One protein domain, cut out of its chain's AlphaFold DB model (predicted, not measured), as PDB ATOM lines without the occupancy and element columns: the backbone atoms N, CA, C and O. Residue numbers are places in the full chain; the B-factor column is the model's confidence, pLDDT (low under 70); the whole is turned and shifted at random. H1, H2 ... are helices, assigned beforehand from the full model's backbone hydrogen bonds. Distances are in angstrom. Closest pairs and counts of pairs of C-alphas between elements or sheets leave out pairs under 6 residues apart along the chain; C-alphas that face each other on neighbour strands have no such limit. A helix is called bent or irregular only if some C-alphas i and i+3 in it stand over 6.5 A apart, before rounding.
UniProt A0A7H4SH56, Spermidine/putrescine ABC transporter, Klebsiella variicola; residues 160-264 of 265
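AT A GLANCE: This is residues 160 to 264 of the 265 residues of the protein "Spermidine/putrescine ABC transporter" of Klebsiella variicola (UniProt A0A7H4SH56). What does the model look like? The bent helix H1 runs through the middle along the length of the domain, with H2 and then H3 in a row running back along one side of it, and with H4 on the other side, where the short H5 folds back from H4's end. A long link, residues 223 to 237, passes from the H3 side to the H4 side. What are its make-up and size? The printed part has 105 residues with five named helices, H1 to H5 in that order, and no named strand, and its class is all helix. It is compact, with a radius of gyration of the C-alphas of 14.9 A and spans of 45 by 35 by 20 A.

IN THESE COORDINATES: Where does the first helix run? H1, residues 160 to 184, was assigned as one helix by its hydrogen bonds but is bent, with C-alphas 168 and 171 7.5 A apart. Its arms are H1a, residues 160 to 168, from C-alpha 160 at (-25.890, 14.524, 17.283), and H1b, residues 171 to 184, 21.0 A long. Where are the others? H2 is residues 189 to 202, 20.5 A long, and H3 is residues 212 to 222, 15.3 A long. H4 is residues 238 to 252, 20.3 A long, and H5 is residues 254 to 263, 14.2 A long, ending with C-alpha 263 at (-6.304, 33.600, 7.334). Which are irregular? H1b, H2 and H5 are, with 7.4 A between C-alphas 174 and 177, 7.0 A between 190 and 193, and 8.1 A between 255 and 258.

HOW THE PARTS SIT: What touches H1b? H2 forms a helical hairpin with it, at a shallow tilt of 28 degrees, the closest C-alphas being those of Phe 177 and Glu 202, 6.0 A apart. H3 touches residues 173 to 174 alone, with the C-alphas of Leu 174 and Val 213 closest at 5.5 A, and H4 runs the same way at 22 degrees, with those of Met 182 and Gly 251 closest at 5.4 A. How does H5 sit? It touches H4 at a steep tilt of 59 degrees, opposite ways, the closest C-alphas being those of Gly 250 and Ser 260, 4.4 A apart. Are the backbones in helix form? Every O i to N i+4 pair is within hydrogen-bond range in H1a, H3 and H4, against 8 of 10 in H1b, 8 of 10 in H2 and 4 of 6 in H5.

THE WHOLE: How far does it reach? The two C-alphas farthest apart are those of Ala 160 and Pro 189, 45.8 A. Is it whole and well determined? The printed part has no cut, H3 to H4 is a long link, and the mean pLDDT of the printed part is 92.9, with residue 264 under 70.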
ATOM      1  N   ALA A 160     -26.093  13.590  16.178       96.50
ATOM      2  CA  ALA A 160     -25.890  14.524  17.283       96.50
ATOM      3  C   ALA A 160     -24.498  15.183  17.259       96.50
ATOM      4  O   ALA A 160     -24.362  16.345  17.636       96.50
ATOM      5  N   GLN A 161     -23.468  14.463  16.809       97.31
ATOM      6  CA  GLN A 161     -22.109  15.000  16.679       97.31
ATOM      7  C   GLN A 161     -21.979  15.939  15.477       97.31
ATOM      8  O   GLN A 161     -21.305  16.959  15.584       97.31
ATOM      9  N   ILE A 162     -22.679  15.654  14.377       96.94
ATOM     10  CA  ILE A 162     -22.811  16.582  13.244       96.94
ATOM     11  C   ILE A 162     -23.533  17.864  13.682       96.94
ATOM     12  O   ILE A 162     -23.071  18.966  13.395       96.94
ATOM     13  N   ASP A 163     -24.619  17.745  14.449       96.81
ATOM     14  CA  ASP A 163     -25.323  18.914  14.989       96.81
ATOM     15  C   ASP A 163     -24.434  19.723  15.938       96.81
ATOM     16  O   ASP A 163     -24.484  20.951  15.939       96.81
ATOM     17  N   TYR A 164     -23.611  19.049  16.746       95.94
ATOM     18  CA  TYR A 164     -22.624  19.711  17.594       95.94
ATOM     19  C   TYR A 164     -21.568  20.451  16.768       95.94
ATOM     20  O   TYR A 164     -21.255  21.596  17.086       95.94
ATOM     21  N   PHE A 165     -21.065  19.836  15.693       95.25
ATOM     22  CA  PHE A 165     -20.133  20.479  14.769       95.25
ATOM     23  C   PHE A 165     -20.731  21.764  14.192       95.25
ATOM     24  O   PHE A 165     -20.115  22.822  14.321       95.25
ATOM     25  N   PHE A 166     -21.965  21.715  13.679       95.38
ATOM     26  CA  PHE A 166     -22.640  22.920  13.197       95.38
ATOM     27  C   PHE A 166     -22.750  23.974  14.297       95.38
ATOM     28  O   PHE A 166     -22.276  25.084  14.105       95.38
ATOM     29  N   LYS A 167     -23.248  23.638  15.491       95.56
ATOM     30  CA  LYS A 167     -23.315  24.604  16.604       95.56
ATOM     31  C   LYS A 167     -21.955  25.242  16.907       95.56
ATOM     32  O   LYS A 167     -21.883  26.444  17.127       95.56
ATOM     33  N   SER A 168     -20.875  24.461  16.891       92.69
ATOM     34  CA  SER A 168     -19.526  24.973  17.155       92.69
ATOM     35  C   SER A 168     -19.001  25.920  16.067       92.69
ATOM     36  O   SER A 168     -18.159  26.768  16.341       92.69
ATOM     37  N   ASP A 169     -19.519  25.846  14.848       90.69
ATOM     38  CA  ASP A 169     -19.059  26.686  13.738       90.69
ATOM     39  C   ASP A 169     -19.907  27.967  13.572       90.69
ATOM     40  O   ASP A 169     -19.569  28.872  12.807       90.69
ATOM     41  N   SER A 170     -21.017  28.073  14.314       93.75
ATOM     42  CA  SER A 170     -22.044  29.102  14.110       93.75
ATOM     43  C   SER A 170     -21.538  30.531  14.267       93.75
ATOM     44  O   SER A 170     -21.813  31.361  13.404       93.75
ATOM     45  N   ALA A 171     -20.801  30.842  15.338       92.44
ATOM     46  CA  ALA A 171     -20.393  32.222  15.600       92.44
ATOM     47  C   ALA A 171     -19.495  32.785  14.487       92.44
ATOM     48  O   ALA A 171     -19.655  33.943  14.111       92.44
ATOM     49  N   LEU A 172     -18.592  31.969  13.933       88.88
ATOM     50  CA  LEU A 172     -17.690  32.399  12.867       88.88
ATOM     51  C   LEU A 172     -18.389  32.466  11.500       88.88
ATOM     52  O   LEU A 172     -18.200  33.447  10.785       88.88
ATOM     53  N   ASN A 173     -19.246  31.491  11.162       90.06
ATOM     54  CA  ASN A 173     -20.022  31.521   9.908       90.06
ATOM     55  C   ASN A 173     -20.902  32.769   9.804       90.06
ATOM     56  O   ASN A 173     -21.061  33.340   8.730       90.06
ATOM     57  N   LEU A 174     -21.476  33.199  10.927       90.88
ATOM     58  CA  LEU A 174     -22.336  34.379  10.967       90.88
ATOM     59  C   LEU A 174     -21.551  35.698  10.934       90.88
ATOM     60  O   LEU A 174     -22.138  36.726  10.617       90.88
ATOM     61  N   LEU A 175     -20.255  35.661  11.249       91.19
ATOM     62  CA  LEU A 175     -19.362  36.818  11.316       91.19
ATOM     63  C   LEU A 175     -18.616  37.085   9.995       91.19
ATOM     64  O   LEU A 175     -18.119  38.189   9.772       91.19
ATOM     65  N   PHE A 176     -18.481  36.080   9.129       89.25
ATOM     66  CA  PHE A 176     -17.512  36.111   8.030       89.25
ATOM     67  C   PHE A 176     -17.682  37.303   7.074       89.25
ATOM     68  O   PHE A 176     -16.694  37.944   6.716       89.25
ATOM     69  N   PHE A 177     -18.924  37.679   6.757       92.06
ATOM     70  CA  PHE A 177     -19.224  38.877   5.967       92.06
ATOM     71  C   PHE A 177     -18.576  40.149   6.544       92.06
ATOM     72  O   PHE A 177     -17.919  40.899   5.817       92.06
ATOM     73  N   ASP A 178     -18.714  40.384   7.852       93.75
ATOM     74  CA  ASP A 178     -18.175  41.577   8.507       93.75
ATOM     75  C   ASP A 178     -16.642  41.584   8.479       93.75
ATOM     76  O   ASP A 178     -16.029  42.633   8.278       93.75
ATOM     77  N   LEU A 179     -16.004  40.416   8.600       92.81
ATOM     78  CA  LEU A 179     -14.548  40.290   8.473       92.81
ATOM     79  C   LEU A 179     -14.078  40.690   7.072       92.81
ATOM     80  O   LEU A 179     -13.121  41.463   6.950       92.81
ATOM     81  N   VAL A 180     -14.780  40.231   6.026       92.38
ATOM     82  CA  VAL A 180     -14.498  40.615   4.633       92.38
ATOM     83  C   VAL A 180     -14.626  42.127   4.451       92.38
ATOM     84  O   VAL A 180     -13.726  42.775   3.903       92.38
ATOM     85  N   ALA A 181     -15.696  42.716   4.990       93.81
ATOM     86  CA  ALA A 181     -15.921  44.156   4.954       93.81
ATOM     87  C   ALA A 181     -14.807  44.942   5.673       93.81
ATOM     88  O   ALA A 181     -14.308  45.938   5.143       93.81
ATOM     89  N   MET A 182     -14.361  44.479   6.845       93.75
ATOM     90  CA  MET A 182     -13.267  45.104   7.597       93.75
ATOM     91  C   MET A 182     -11.941  45.086   6.821       93.75
ATOM     92  O   MET A 182     -11.203  46.073   6.844       93.75
ATOM     93  N   GLY A 183     -11.645  44.011   6.083       92.19
ATOM     94  CA  GLY A 183     -10.442  43.942   5.245       92.19
ATOM     95  C   GLY A 183     -10.500  44.806   3.982       92.19
ATOM     96  O   GLY A 183      -9.454  45.172   3.447       92.19
ATOM     97  N   LEU A 184     -11.686  45.210   3.513       94.25
ATOM     98  CA  LEU A 184     -11.798  46.114   2.365       94.25
ATOM     99  C   LEU A 184     -11.253  47.514   2.687       94.25
ATOM    100  O   LEU A 184     -10.635  48.163   1.832       94.25
ATOM    101  N   VAL A 185     -11.450  47.987   3.920       91.88
ATOM    102  CA  VAL A 185     -11.109  49.355   4.327       91.88
ATOM    103  C   VAL A 185      -9.598  49.588   4.265       91.88
ATOM    104  O   VAL A 185      -8.787  48.976   4.962       91.88
ATOM    105  N   GLY A 186      -9.192  50.530   3.412       91.69
ATOM    106  CA  GLY A 186      -7.785  50.869   3.198       91.69
ATOM    107  C   GLY A 186      -6.975  49.781   2.482       91.69
ATOM    108  O   GLY A 186      -5.749  49.856   2.491       91.69
ATOM    109  N   SER A 187      -7.614  48.780   1.881       93.38
ATOM    110  CA  SER A 187      -6.928  47.799   1.035       93.38
ATOM    111  C   SER A 187      -6.244  48.464  -0.169       93.38
ATOM    112  O   SER A 187      -6.636  49.557  -0.621       93.38
ATOM    113  N   LEU A 188      -5.200  47.798  -0.674       92.25
ATOM    114  CA  LEU A 188      -4.464  48.229  -1.860       92.25
ATOM    115  C   LEU A 188      -5.397  48.225  -3.082       92.25
ATOM    116  O   LEU A 188      -6.200  47.292  -3.203       92.25
ATOM    117  N   PRO A 189      -5.319  49.228  -3.981       93.06
ATOM    118  CA  PRO A 189      -6.201  49.326  -5.146       93.06
ATOM    119  C   PRO A 189      -6.306  48.031  -5.959       93.06
ATOM    120  O   PRO A 189      -7.402  47.657  -6.364       93.06
ATOM    121  N   GLU A 190      -5.194  47.315  -6.119       92.19
ATOM    122  CA  GLU A 190      -5.079  46.080  -6.898       92.19
ATOM    123  C   GLU A 190      -5.835  44.903  -6.260       92.19
ATOM    124  O   GLU A 190      -6.220  43.970  -6.952       92.19
ATOM    125  N   THR A 191      -6.075  44.950  -4.945       90.88
ATOM    126  CA  THR A 191      -6.780  43.895  -4.188       90.88
ATOM    127  C   THR A 191      -8.270  44.175  -3.994       90.88
ATOM    128  O   THR A 191      -9.024  43.276  -3.628       90.88
ATOM    129  N   ARG A 192      -8.722  45.413  -4.240       93.06
ATOM    130  CA  ARG A 192     -10.102  45.837  -3.946       93.06
ATOM    131  C   ARG A 192     -11.146  45.081  -4.744       93.06
ATOM    132  O   ARG A 192     -12.187  44.766  -4.186       93.06
ATOM    133  N   ALA A 193     -10.875  44.824  -6.022       93.81
ATOM    134  CA  ALA A 193     -11.807  44.107  -6.886       93.81
ATOM    135  C   ALA A 193     -12.077  42.696  -6.340       93.81
ATOM    136  O   ALA A 193     -13.230  42.314  -6.188       93.81
ATOM    137  N   GLU A 194     -11.021  41.984  -5.940       92.94
ATOM    138  CA  GLU A 194     -11.128  40.642  -5.360       92.94
ATOM    139  C   GLU A 194     -11.866  40.650  -4.014       92.94
ATOM    140  O   GLU A 194     -12.758  39.836  -3.785       92.94
ATOM    141  N   ILE A 195     -11.547  41.588  -3.114       92.75
ATOM    142  CA  ILE A 195     -12.235  41.683  -1.814       92.75
ATOM    143  C   ILE A 195     -13.712  42.060  -2.007       92.75
ATOM    144  O   ILE A 195     -14.582  41.503  -1.342       92.75
ATOM    145  N   ALA A 196     -14.016  42.973  -2.934       94.38
ATOM    146  CA  ALA A 196     -15.385  43.371  -3.243       94.38
ATOM    147  C   ALA A 196     -16.193  42.232  -3.880       94.38
ATOM    148  O   ALA A 196     -17.371  42.089  -3.567       94.38
ATOM    149  N   GLN A 197     -15.568  41.414  -4.730       94.19
ATOM    150  CA  GLN A 197     -16.202  40.226  -5.297       94.19
ATOM    151  C   GLN A 197     -16.559  39.217  -4.198       94.19
ATOM    152  O   GLN A 197     -17.703  38.783  -4.135       94.19
ATOM    153  N   ASN A 198     -15.632  38.932  -3.275       92.12
ATOM    154  CA  ASN A 198     -15.931  38.079  -2.119       92.12
ATOM    155  C   ASN A 198     -17.092  38.650  -1.293       92.12
ATOM    156  O   ASN A 198     -18.023  37.929  -0.958       92.12
ATOM    157  N   LEU A 199     -17.090  39.958  -1.022       93.56
ATOM    158  CA  LEU A 199     -18.179  40.609  -0.293       93.56
ATOM    159  C   LEU A 199     -19.533  40.465  -1.010       93.56
ATOM    160  O   LEU A 199     -20.552  40.247  -0.359       93.56
ATOM    161  N   TRP A 200     -19.543  40.594  -2.340       94.81
ATOM    162  CA  TRP A 200     -20.730  40.429  -3.179       94.81
ATOM    163  C   TRP A 200     -21.280  38.998  -3.137       94.81
ATOM    164  O   TRP A 200     -22.496  38.808  -3.045       94.81
ATOM    165  N   ASP A 201     -20.394  38.005  -3.151       92.62
ATOM    166  CA  ASP A 201     -20.770  36.596  -3.061       92.62
ATOM    167  C   ASP A 201     -21.301  36.240  -1.657       92.62
ATOM    168  O   ASP A 201     -22.354  35.612  -1.550       92.62
ATOM    169  N   GLU A 202     -20.680  36.747  -0.583       91.50
ATOM    170  CA  GLU A 202     -21.142  36.548   0.805       91.50
ATOM    171  C   GLU A 202     -22.580  37.056   1.040       91.50
ATOM    172  O   GLU A 202     -23.364  36.438   1.773       91.50
ATOM    173  N   ILE A 203     -22.969  38.153   0.375       93.38
ATOM    174  CA  ILE A 203     -24.339  38.701   0.427       93.38
ATOM    175  C   ILE A 203     -25.283  38.093  -0.612       93.38
ATOM    176  O   ILE A 203     -26.322  38.683  -0.921       93.38
ATOM    177  N   GLY A 204     -24.944  36.925  -1.161       92.31
ATOM    178  CA  GLY A 204     -25.825  36.185  -2.059       92.31
ATOM    179  C   GLY A 204     -26.090  36.921  -3.368       92.31
ATOM    180  O   GLY A 204     -27.185  36.828  -3.919       92.31
ATOM    181  N   GLN A 205     -25.129  37.722  -3.830       94.12
ATOM    182  CA  GLN A 205     -25.251  38.523  -5.046       94.12
ATOM    183  C   GLN A 205     -26.509  39.414  -5.047       94.12
ATOM    184  O   GLN A 205     -27.208  39.562  -6.053       94.12
ATOM    185  N   GLY A 206     -26.827  39.985  -3.880       90.69
ATOM    186  CA  GLY A 206     -27.985  40.854  -3.670       90.69
ATOM    187  C   GLY A 206     -29.297  40.115  -3.392       90.69
ATOM    188  O   GLY A 206     -30.308  40.767  -3.127       90.69
ATOM    189  N   SER A 207     -29.303  38.780  -3.408       92.88
ATOM    190  CA  SER A 207     -30.443  37.976  -2.979       92.88
ATOM    191  C   SER A 207     -30.327  37.621  -1.501       92.88
ATOM    192  O   SER A 207     -29.419  36.912  -1.067       92.88
ATOM    193  N   THR A 208     -31.309  38.069  -0.720       89.06
ATOM    194  CA  THR A 208     -31.378  37.782   0.714       89.06
ATOM    195  C   THR A 208     -31.572  36.295   1.011       89.06
ATOM    196  O   THR A 208     -31.240  35.861   2.106       89.06
ATOM    197  N   GLU A 209     -32.072  35.491   0.072       88.81
ATOM    198  CA  GLU A 209     -32.321  34.059   0.295       88.81
ATOM    199  C   GLU A 209     -31.042  33.218   0.271       88.81
ATOM    200  O   GLU A 209     -30.944  32.226   0.989       88.81
ATOM    201  N   ILE A 210     -30.058  33.624  -0.535       91.25
ATOM    202  CA  ILE A 210     -28.839  32.846  -0.798       91.25
ATOM    203  C   ILE A 210     -27.585  33.482  -0.194       91.25
ATOM    204  O   ILE A 210     -26.474  33.117  -0.567       91.25
ATOM    205  N   THR A 211     -27.738  34.415   0.752       92.62
ATOM    206  CA  THR A 211     -26.593  34.869   1.555       92.62
ATOM    207  C   THR A 211     -26.026  33.688   2.334       92.62
ATOM    208  O   THR A 211     -26.784  32.839   2.817       92.62
ATOM    209  N   HIS A 212     -24.706  33.634   2.516       90.94
ATOM    210  CA  HIS A 212     -24.076  32.537   3.259       90.94
ATOM    211  C   HIS A 212     -24.651  32.409   4.680       90.94
ATOM    212  O   HIS A 212     -24.962  31.309   5.140       90.94
ATOM    213  N   VAL A 213     -24.931  33.545   5.325       92.00
ATOM    214  CA  VAL A 213     -25.606  33.618   6.629       92.00
ATOM    215  C   VAL A 213     -26.986  32.953   6.610       92.00
ATOM    216  O   VAL A 213     -27.320  32.203   7.530       92.00
ATOM    217  N   ASN A 214     -27.816  33.216   5.597       92.88
ATOM    218  CA  ASN A 214     -29.171  32.666   5.549       92.88
ATOM    219  C   ASN A 214     -29.197  31.205   5.100       92.88
ATOM    220  O   ASN A 214     -29.990  30.437   5.644       92.88
ATOM    221  N   LEU A 215     -28.283  30.786   4.220       94.06
ATOM    222  CA  LEU A 215     -28.073  29.371   3.901       94.06
ATOM    223  C   LEU A 215     -27.667  28.579   5.149       94.06
ATOM    224  O   LEU A 215     -28.211  27.507   5.417       94.06
ATOM    225  N   TYR A 216     -26.772  29.136   5.964       94.69
ATOM    226  CA  TYR A 216     -26.362  28.527   7.221       94.69
ATOM    227  C   TYR A 216     -27.512  28.456   8.243       94.69
ATOM    228  O   TYR A 216     -27.745  27.416   8.864       94.69
ATOM    229  N   LYS A 217     -28.304  29.528   8.382       94.38
ATOM    230  CA  LYS A 217     -29.516  29.521   9.223       94.38
ATOM    231  C   LYS A 217     -30.550  28.498   8.743       94.38
ATOM    232  O   LYS A 217     -31.169  27.836   9.578       94.38
ATOM    233  N   ASP A 218     -30.730  28.337   7.431       94.94
ATOM    234  CA  ASP A 218     -31.621  27.318   6.862       94.94
ATOM    235  C   ASP A 218     -31.109  25.899   7.152       94.94
ATOM    236  O   ASP A 218     -31.889  25.033   7.553       94.94
ATOM    237  N   LEU A 219     -29.793  25.673   7.064       95.00
ATOM    238  CA  LEU A 219     -29.159  24.416   7.469       95.00
ATOM    239  C   LEU A 219     -29.466  24.079   8.936       95.00
ATOM    240  O   LEU A 219     -29.937  22.974   9.219       95.00
ATOM    241  N   LEU A 220     -29.279  25.025   9.862       96.19
ATOM    242  CA  LEU A 220     -29.604  24.816  11.279       96.19
ATOM    243  C   LEU A 220     -31.095  24.516  11.479       96.19
ATOM    244  O   LEU A 220     -31.456  23.570  12.184       96.19
ATOM    245  N   LYS A 221     -31.967  25.270  10.802       96.00
ATOM    246  CA  LYS A 221     -33.420  25.091  10.871       96.00
ATOM    247  C   LYS A 221     -33.850  23.703  10.392       96.00
ATOM    248  O   LYS A 221     -34.645  23.057  11.069       96.00
ATOM    249  N   ARG A 222     -33.305  23.204   9.277       96.00
ATOM    250  CA  ARG A 222     -33.593  21.851   8.755       96.00
ATOM    251  C   ARG A 222     -33.141  20.736   9.697       96.00
ATOM    252  O   ARG A 222     -33.704  19.645   9.665       96.00
ATOM    253  N   ARG A 223     -32.146  21.010  10.541       95.44
ATOM    254  CA  ARG A 223     -31.669  20.113  11.602       95.44
ATOM    255  C   ARG A 223     -32.416  20.295  12.928       95.44
ATOM    256  O   ARG A 223     -32.062  19.652  13.909       95.44
ATOM    257  N   ASN A 224     -33.455  21.136  12.971       96.56
ATOM    258  CA  ASN A 224     -34.178  21.516  14.189       96.56
ATOM    259  C   ASN A 224     -33.262  22.100  15.282       96.56
ATOM    260  O   ASN A 224     -33.492  21.910  16.476       96.56
ATOM    261  N   ILE A 225     -32.214  22.822  14.879       96.50
ATOM    262  CA  ILE A 225     -31.303  23.519  15.785       96.50
ATOM    263  C   ILE A 225     -31.761  24.974  15.901       96.50
ATOM    264  O   ILE A 225     -31.674  25.743  14.945       96.50
ATOM    265  N   ALA A 226     -32.242  25.363  17.082       95.06
ATOM    266  CA  ALA A 226     -32.561  26.755  17.380       95.06
ATOM    267  C   ALA A 226     -31.270  27.548  17.616       95.06
ATOM    268  O   ALA A 226     -30.492  27.195  18.501       95.06
ATOM    269  N   LEU A 227     -31.047  28.607  16.835       93.75
ATOM    270  CA  LEU A 227     -29.899  29.500  16.988       93.75
ATOM    271  C   LEU A 227     -30.134  30.449  18.181       93.75
ATOM    272  O   LEU A 227     -31.086  31.228  18.127       93.75
ATOM    273  N   PRO A 228     -29.319  30.397  19.251       94.25
ATOM    274  CA  PRO A 228     -29.415  31.336  20.366       94.25
ATOM    275  C   PRO A 228     -28.761  32.682  20.020       94.25
ATOM    276  O   PRO A 228     -27.906  32.744  19.136       94.25
ATOM    277  N   ASP A 229     -29.069  33.724  20.794       89.75
ATOM    278  CA  ASP A 229     -28.525  35.083  20.605       89.75
ATOM    279  C   ASP A 229     -26.992  35.140  20.670       89.75
ATOM    280  O   ASP A 229     -26.359  35.939  19.988       89.75
ATOM    281  N   ASN A 230     -26.368  34.264  21.466       88.94
ATOM    282  CA  ASN A 230     -24.909  34.177  21.554       88.94
ATOM    283  C   ASN A 230     -24.273  33.296  20.470       88.94
ATOM    284  O   ASN A 230     -23.097  32.960  20.585       88.94
ATOM    285  N   HIS A 231     -25.045  32.862  19.470       93.25
ATOM    286  CA  HIS A 231     -24.586  32.055  18.338       93.25
ATOM    287  C   HIS A 231     -23.763  30.823  18.749       93.25
ATOM    288  O   HIS A 231     -22.786  30.469  18.096       93.25
ATOM    289  N   PHE A 232     -24.144  30.188  19.865       95.00
ATOM    290  CA  PHE A 232     -23.452  29.047  20.472       95.00
ATOM    291  C   PHE A 232     -22.032  29.321  20.994       95.00
ATOM    292  O   PHE A 232     -21.349  28.379  21.390       95.00
ATOM    293  N   ALA A 233     -21.609  30.582  21.130       91.62
ATOM    294  CA  ALA A 233     -20.301  30.934  21.692       91.62
ATOM    295  C   ALA A 233     -20.077  30.379  23.116       91.62
ATOM    296  O   ALA A 233     -18.944  30.134  23.518       91.62
ATOM    297  N   HIS A 234     -21.147  30.098  23.871       92.12
ATOM    298  CA  HIS A 234     -21.072  29.431  25.178       92.12
ATOM    299  C   HIS A 234     -20.532  27.989  25.124       92.12
ATOM    300  O   HIS A 234     -20.118  27.462  26.155       92.12
ATOM    301  N   LEU A 235     -20.545  27.343  23.953       93.62
ATOM    302  CA  LEU A 235     -19.942  26.023  23.744       93.62
ATOM    303  C   LEU A 235     -18.419  26.097  23.586       93.62
ATOM    304  O   LEU A 235     -17.755  25.061  23.574       93.62
ATOM    305  N   TYR A 236     -17.849  27.296  23.428       94.50
ATOM    306  CA  TYR A 236     -16.423  27.441  23.189       94.50
ATOM    307  C   TYR A 236     -15.602  27.222  24.454       94.50
ATOM    308  O   TYR A 236     -15.732  27.905  25.472       94.50
ATOM    309  N   GLU A 237     -14.664  26.292  24.334       95.69
ATOM    310  CA  GLU A 237     -13.466  26.290  25.155       95.69
ATOM    311  C   GLU A 237     -12.469  27.338  24.648       95.69
ATOM    312  O   GLU A 237     -12.677  28.001  23.626       95.69
ATOM    313  N   TRP A 238     -11.362  27.503  25.374       97.00
ATOM    314  CA  TRP A 238     -10.381  28.545  25.077       97.00
ATOM    315  C   TRP A 238      -9.848  28.482  23.637       97.00
ATOM    316  O   TRP A 238      -9.532  29.527  23.083       97.00
ATOM    317  N   GLN A 239      -9.792  27.300  23.010       95.19
ATOM    318  CA  GLN A 239      -9.366  27.132  21.616       95.19
ATOM    319  C   GLN A 239     -10.351  27.757  20.624       95.19
ATOM    320  O   GLN A 239      -9.924  28.441  19.697       95.19
ATOM    321  N   GLY A 240     -11.658  27.544  20.824       94.81
ATOM    322  CA  GLY A 240     -12.698  28.119  19.965       94.81
ATOM    323  C   GLY A 240     -12.724  29.640  20.083       94.81
ATOM    324  O   GLY A 240     -12.704  30.347  19.076       94.81
ATOM    325  N   LEU A 241     -12.632  30.146  21.319       97.12
ATOM    326  CA  LEU A 241     -12.509  31.582  21.575       97.12
ATOM    327  C   LEU A 241     -11.225  32.158  20.964       97.12
ATOM    328  O   LEU A 241     -11.269  33.218  20.353       97.12
ATOM    329  N   ALA A 242     -10.082  31.478  21.093       96.56
ATOM    330  CA  ALA A 242      -8.826  31.911  20.484       96.56
ATOM    331  C   ALA A 242      -8.920  31.974  18.952       96.56
ATOM    332  O   ALA A 242      -8.440  32.937  18.359       96.56
ATOM    333  N   GLY A 243      -9.568  30.989  18.319       94.25
ATOM    334  CA  GLY A 243      -9.823  30.981  16.877       94.25
ATOM    335  C   GLY A 243     -10.658  32.181  16.434       94.25
ATOM    336  O   GLY A 243     -10.214  32.955  15.591       94.25
ATOM    337  N   TYR A 244     -11.812  32.398  17.070       95.19
ATOM    338  CA  TYR A 244     -12.665  33.562  16.805       95.19
ATOM    339  C   TYR A 244     -11.912  34.886  17.005       95.19
ATOM    340  O   TYR A 244     -11.902  35.763  16.140       95.19
ATOM    341  N   ASN A 245     -11.210  35.010  18.132       96.88
ATOM    342  CA  ASN A 245     -10.443  36.201  18.472       96.88
ATOM    343  C   ASN A 245      -9.311  36.474  17.476       96.88
ATOM    344  O   ASN A 245      -8.958  37.632  17.287       96.88
ATOM    345  N   ALA A 246      -8.739  35.454  16.829       95.50
ATOM    346  CA  ALA A 246      -7.696  35.648  15.824       95.50
ATOM    347  C   ALA A 246      -8.238  36.358  14.574       95.50
ATOM    348  O   ALA A 246      -7.567  37.247  14.041       95.50
ATOM    349  N   PHE A 247      -9.461  36.021  14.151       95.31
ATOM    350  CA  PHE A 247     -10.146  36.718  13.064       95.31
ATOM    351  C   PHE A 247     -10.467  38.164  13.446       95.31
ATOM    352  O   PHE A 247     -10.111  39.082  12.706       95.31
ATOM    353  N   MET A 248     -11.050  38.383  14.628       96.31
ATOM    354  CA  MET A 248     -11.380  39.736  15.090       96.31
ATOM    355  C   MET A 248     -10.133  40.605  15.277       96.31
ATOM    356  O   MET A 248     -10.117  41.740  14.809       96.31
ATOM    357  N   LEU A 249      -9.056  40.063  15.854       96.06
ATOM    358  CA  LEU A 249      -7.754  40.727  15.947       96.06
ATOM    359  C   LEU A 249      -7.272  41.209  14.572       96.06
ATOM    360  O   LEU A 249      -6.788  42.331  14.445       96.06
ATOM    361  N   GLY A 250      -7.383  40.365  13.545       93.94
ATOM    362  CA  GLY A 250      -7.015  40.713  12.174       93.94
ATOM    363  C   GLY A 250      -7.941  41.751  11.532       93.94
ATOM    364  O   GLY A 250      -7.459  42.617  10.801       93.94
ATOM    365  N   GLY A 251      -9.245  41.669  11.805       93.50
ATOM    366  CA  GLY A 251     -10.268  42.552  11.242       93.50
ATOM    367  C   GLY A 251     -10.229  43.966  11.818       93.50
ATOM    368  O   GLY A 251     -10.237  44.941  11.069       93.50
ATOM    369  N   VAL A 252     -10.118  44.099  13.142       93.88
ATOM    370  CA  VAL A 252     -10.254  45.403  13.819       93.88
ATOM    371  C   VAL A 252      -8.919  46.101  14.086       93.88
ATOM    372  O   VAL A 252      -8.894  47.275  14.460       93.88
ATOM    373  N   ASN A 253      -7.791  45.409  13.891       93.31
ATOM    374  CA  ASN A 253      -6.460  45.973  14.087       93.31
ATOM    375  C   ASN A 253      -5.625  45.927  12.804       93.31
ATOM    376  O   ASN A 253      -5.044  44.910  12.419       93.31
ATOM    377  N   ARG A 254      -5.476  47.097  12.177       91.81
ATOM    378  CA  ARG A 254      -4.781  47.259  10.896       91.81
ATOM    379  C   ARG A 254      -3.319  46.801  10.910       91.81
ATOM    380  O   ARG A 254      -2.809  46.390   9.871       91.81
ATOM    381  N   GLN A 255      -2.644  46.803  12.062       94.00
ATOM    382  CA  GLN A 255      -1.272  46.283  12.160       94.00
ATOM    383  C   GLN A 255      -1.194  44.768  11.871       94.00
ATOM    384  O   GLN A 255      -0.118  44.217  11.635       94.00
ATOM    385  N   HIS A 256      -2.337  44.078  11.902       94.00
ATOM    386  CA  HIS A 256      -2.483  42.656  11.616       94.00
ATOM    387  C   HIS A 256      -3.157  42.380  10.267       94.00
ATOM    388  O   HIS A 256      -3.443  41.225   9.972       94.00
ATOM    389  N   TYR A 257      -3.315  43.393   9.408       92.81
ATOM    390  CA  TYR A 257      -3.978  43.288   8.102       92.81
ATOM    391  C   TYR A 257      -3.514  42.085   7.264       92.81
ATOM    392  O   TYR A 257      -4.326  41.267   6.849       92.81
ATOM    393  N   TYR A 258      -2.202  41.905   7.076       90.75
ATOM    394  CA  TYR A 258      -1.689  40.776   6.287       90.75
ATOM    395  C   TYR A 258      -1.849  39.418   6.982       90.75
ATOM    396  O   TYR A 258      -1.929  38.399   6.301       90.75
ATOM    397  N   LYS A 259      -1.927  39.387   8.321       89.94
ATOM    398  CA  LYS A 259      -2.292  38.162   9.050       89.94
ATOM    399  C   LYS A 259      -3.759  37.817   8.795       89.94
ATOM    400  O   LYS A 259      -4.056  36.652   8.570       89.94
ATOM    401  N   SER A 260      -4.632  38.831   8.778       89.56
ATOM    402  CA  SER A 260      -6.049  38.683   8.438       89.56
ATOM    403  C   SER A 260      -6.210  38.125   7.026       89.56
ATOM    404  O   SER A 260      -6.731  37.029   6.871       89.56
ATOM    405  N   LEU A 261      -5.627  38.767   6.008       87.12
ATOM    406  CA  LEU A 261      -5.707  38.272   4.627       87.12
ATOM    407  C   LEU A 261      -5.155  36.848   4.460       87.12
ATOM    408  O   LEU A 261      -5.706  36.058   3.702       87.12
ATOM    409  N   GLY A 262      -4.074  36.508   5.169       83.75
ATOM    410  CA  GLY A 262      -3.516  35.155   5.150       83.75
ATOM    411  C   GLY A 262      -4.398  34.096   5.821       83.75
ATOM    412  O   GLY A 262      -4.199  32.915   5.563       83.75
ATOM    413  N   SER A 263      -5.352  34.501   6.667       77.81
ATOM    414  CA  SER A 263      -6.304  33.600   7.334       77.81
ATOM    415  C   SER A 263      -7.561  33.307   6.509       77.81
ATOM    416  O   SER A 263      -8.339  32.439   6.884       77.81
ATOM    417  N   TRP A 264      -7.770  34.022   5.400       61.84
ATOM    418  CA  TRP A 264      -8.958  33.901   4.552       61.84
ATOM    419  C   TRP A 264      -8.704  32.916   3.410       61.84
ATOM    420  O   TRP A 264      -8.705  33.317   2.249       61.84
TER     421      TRP A 264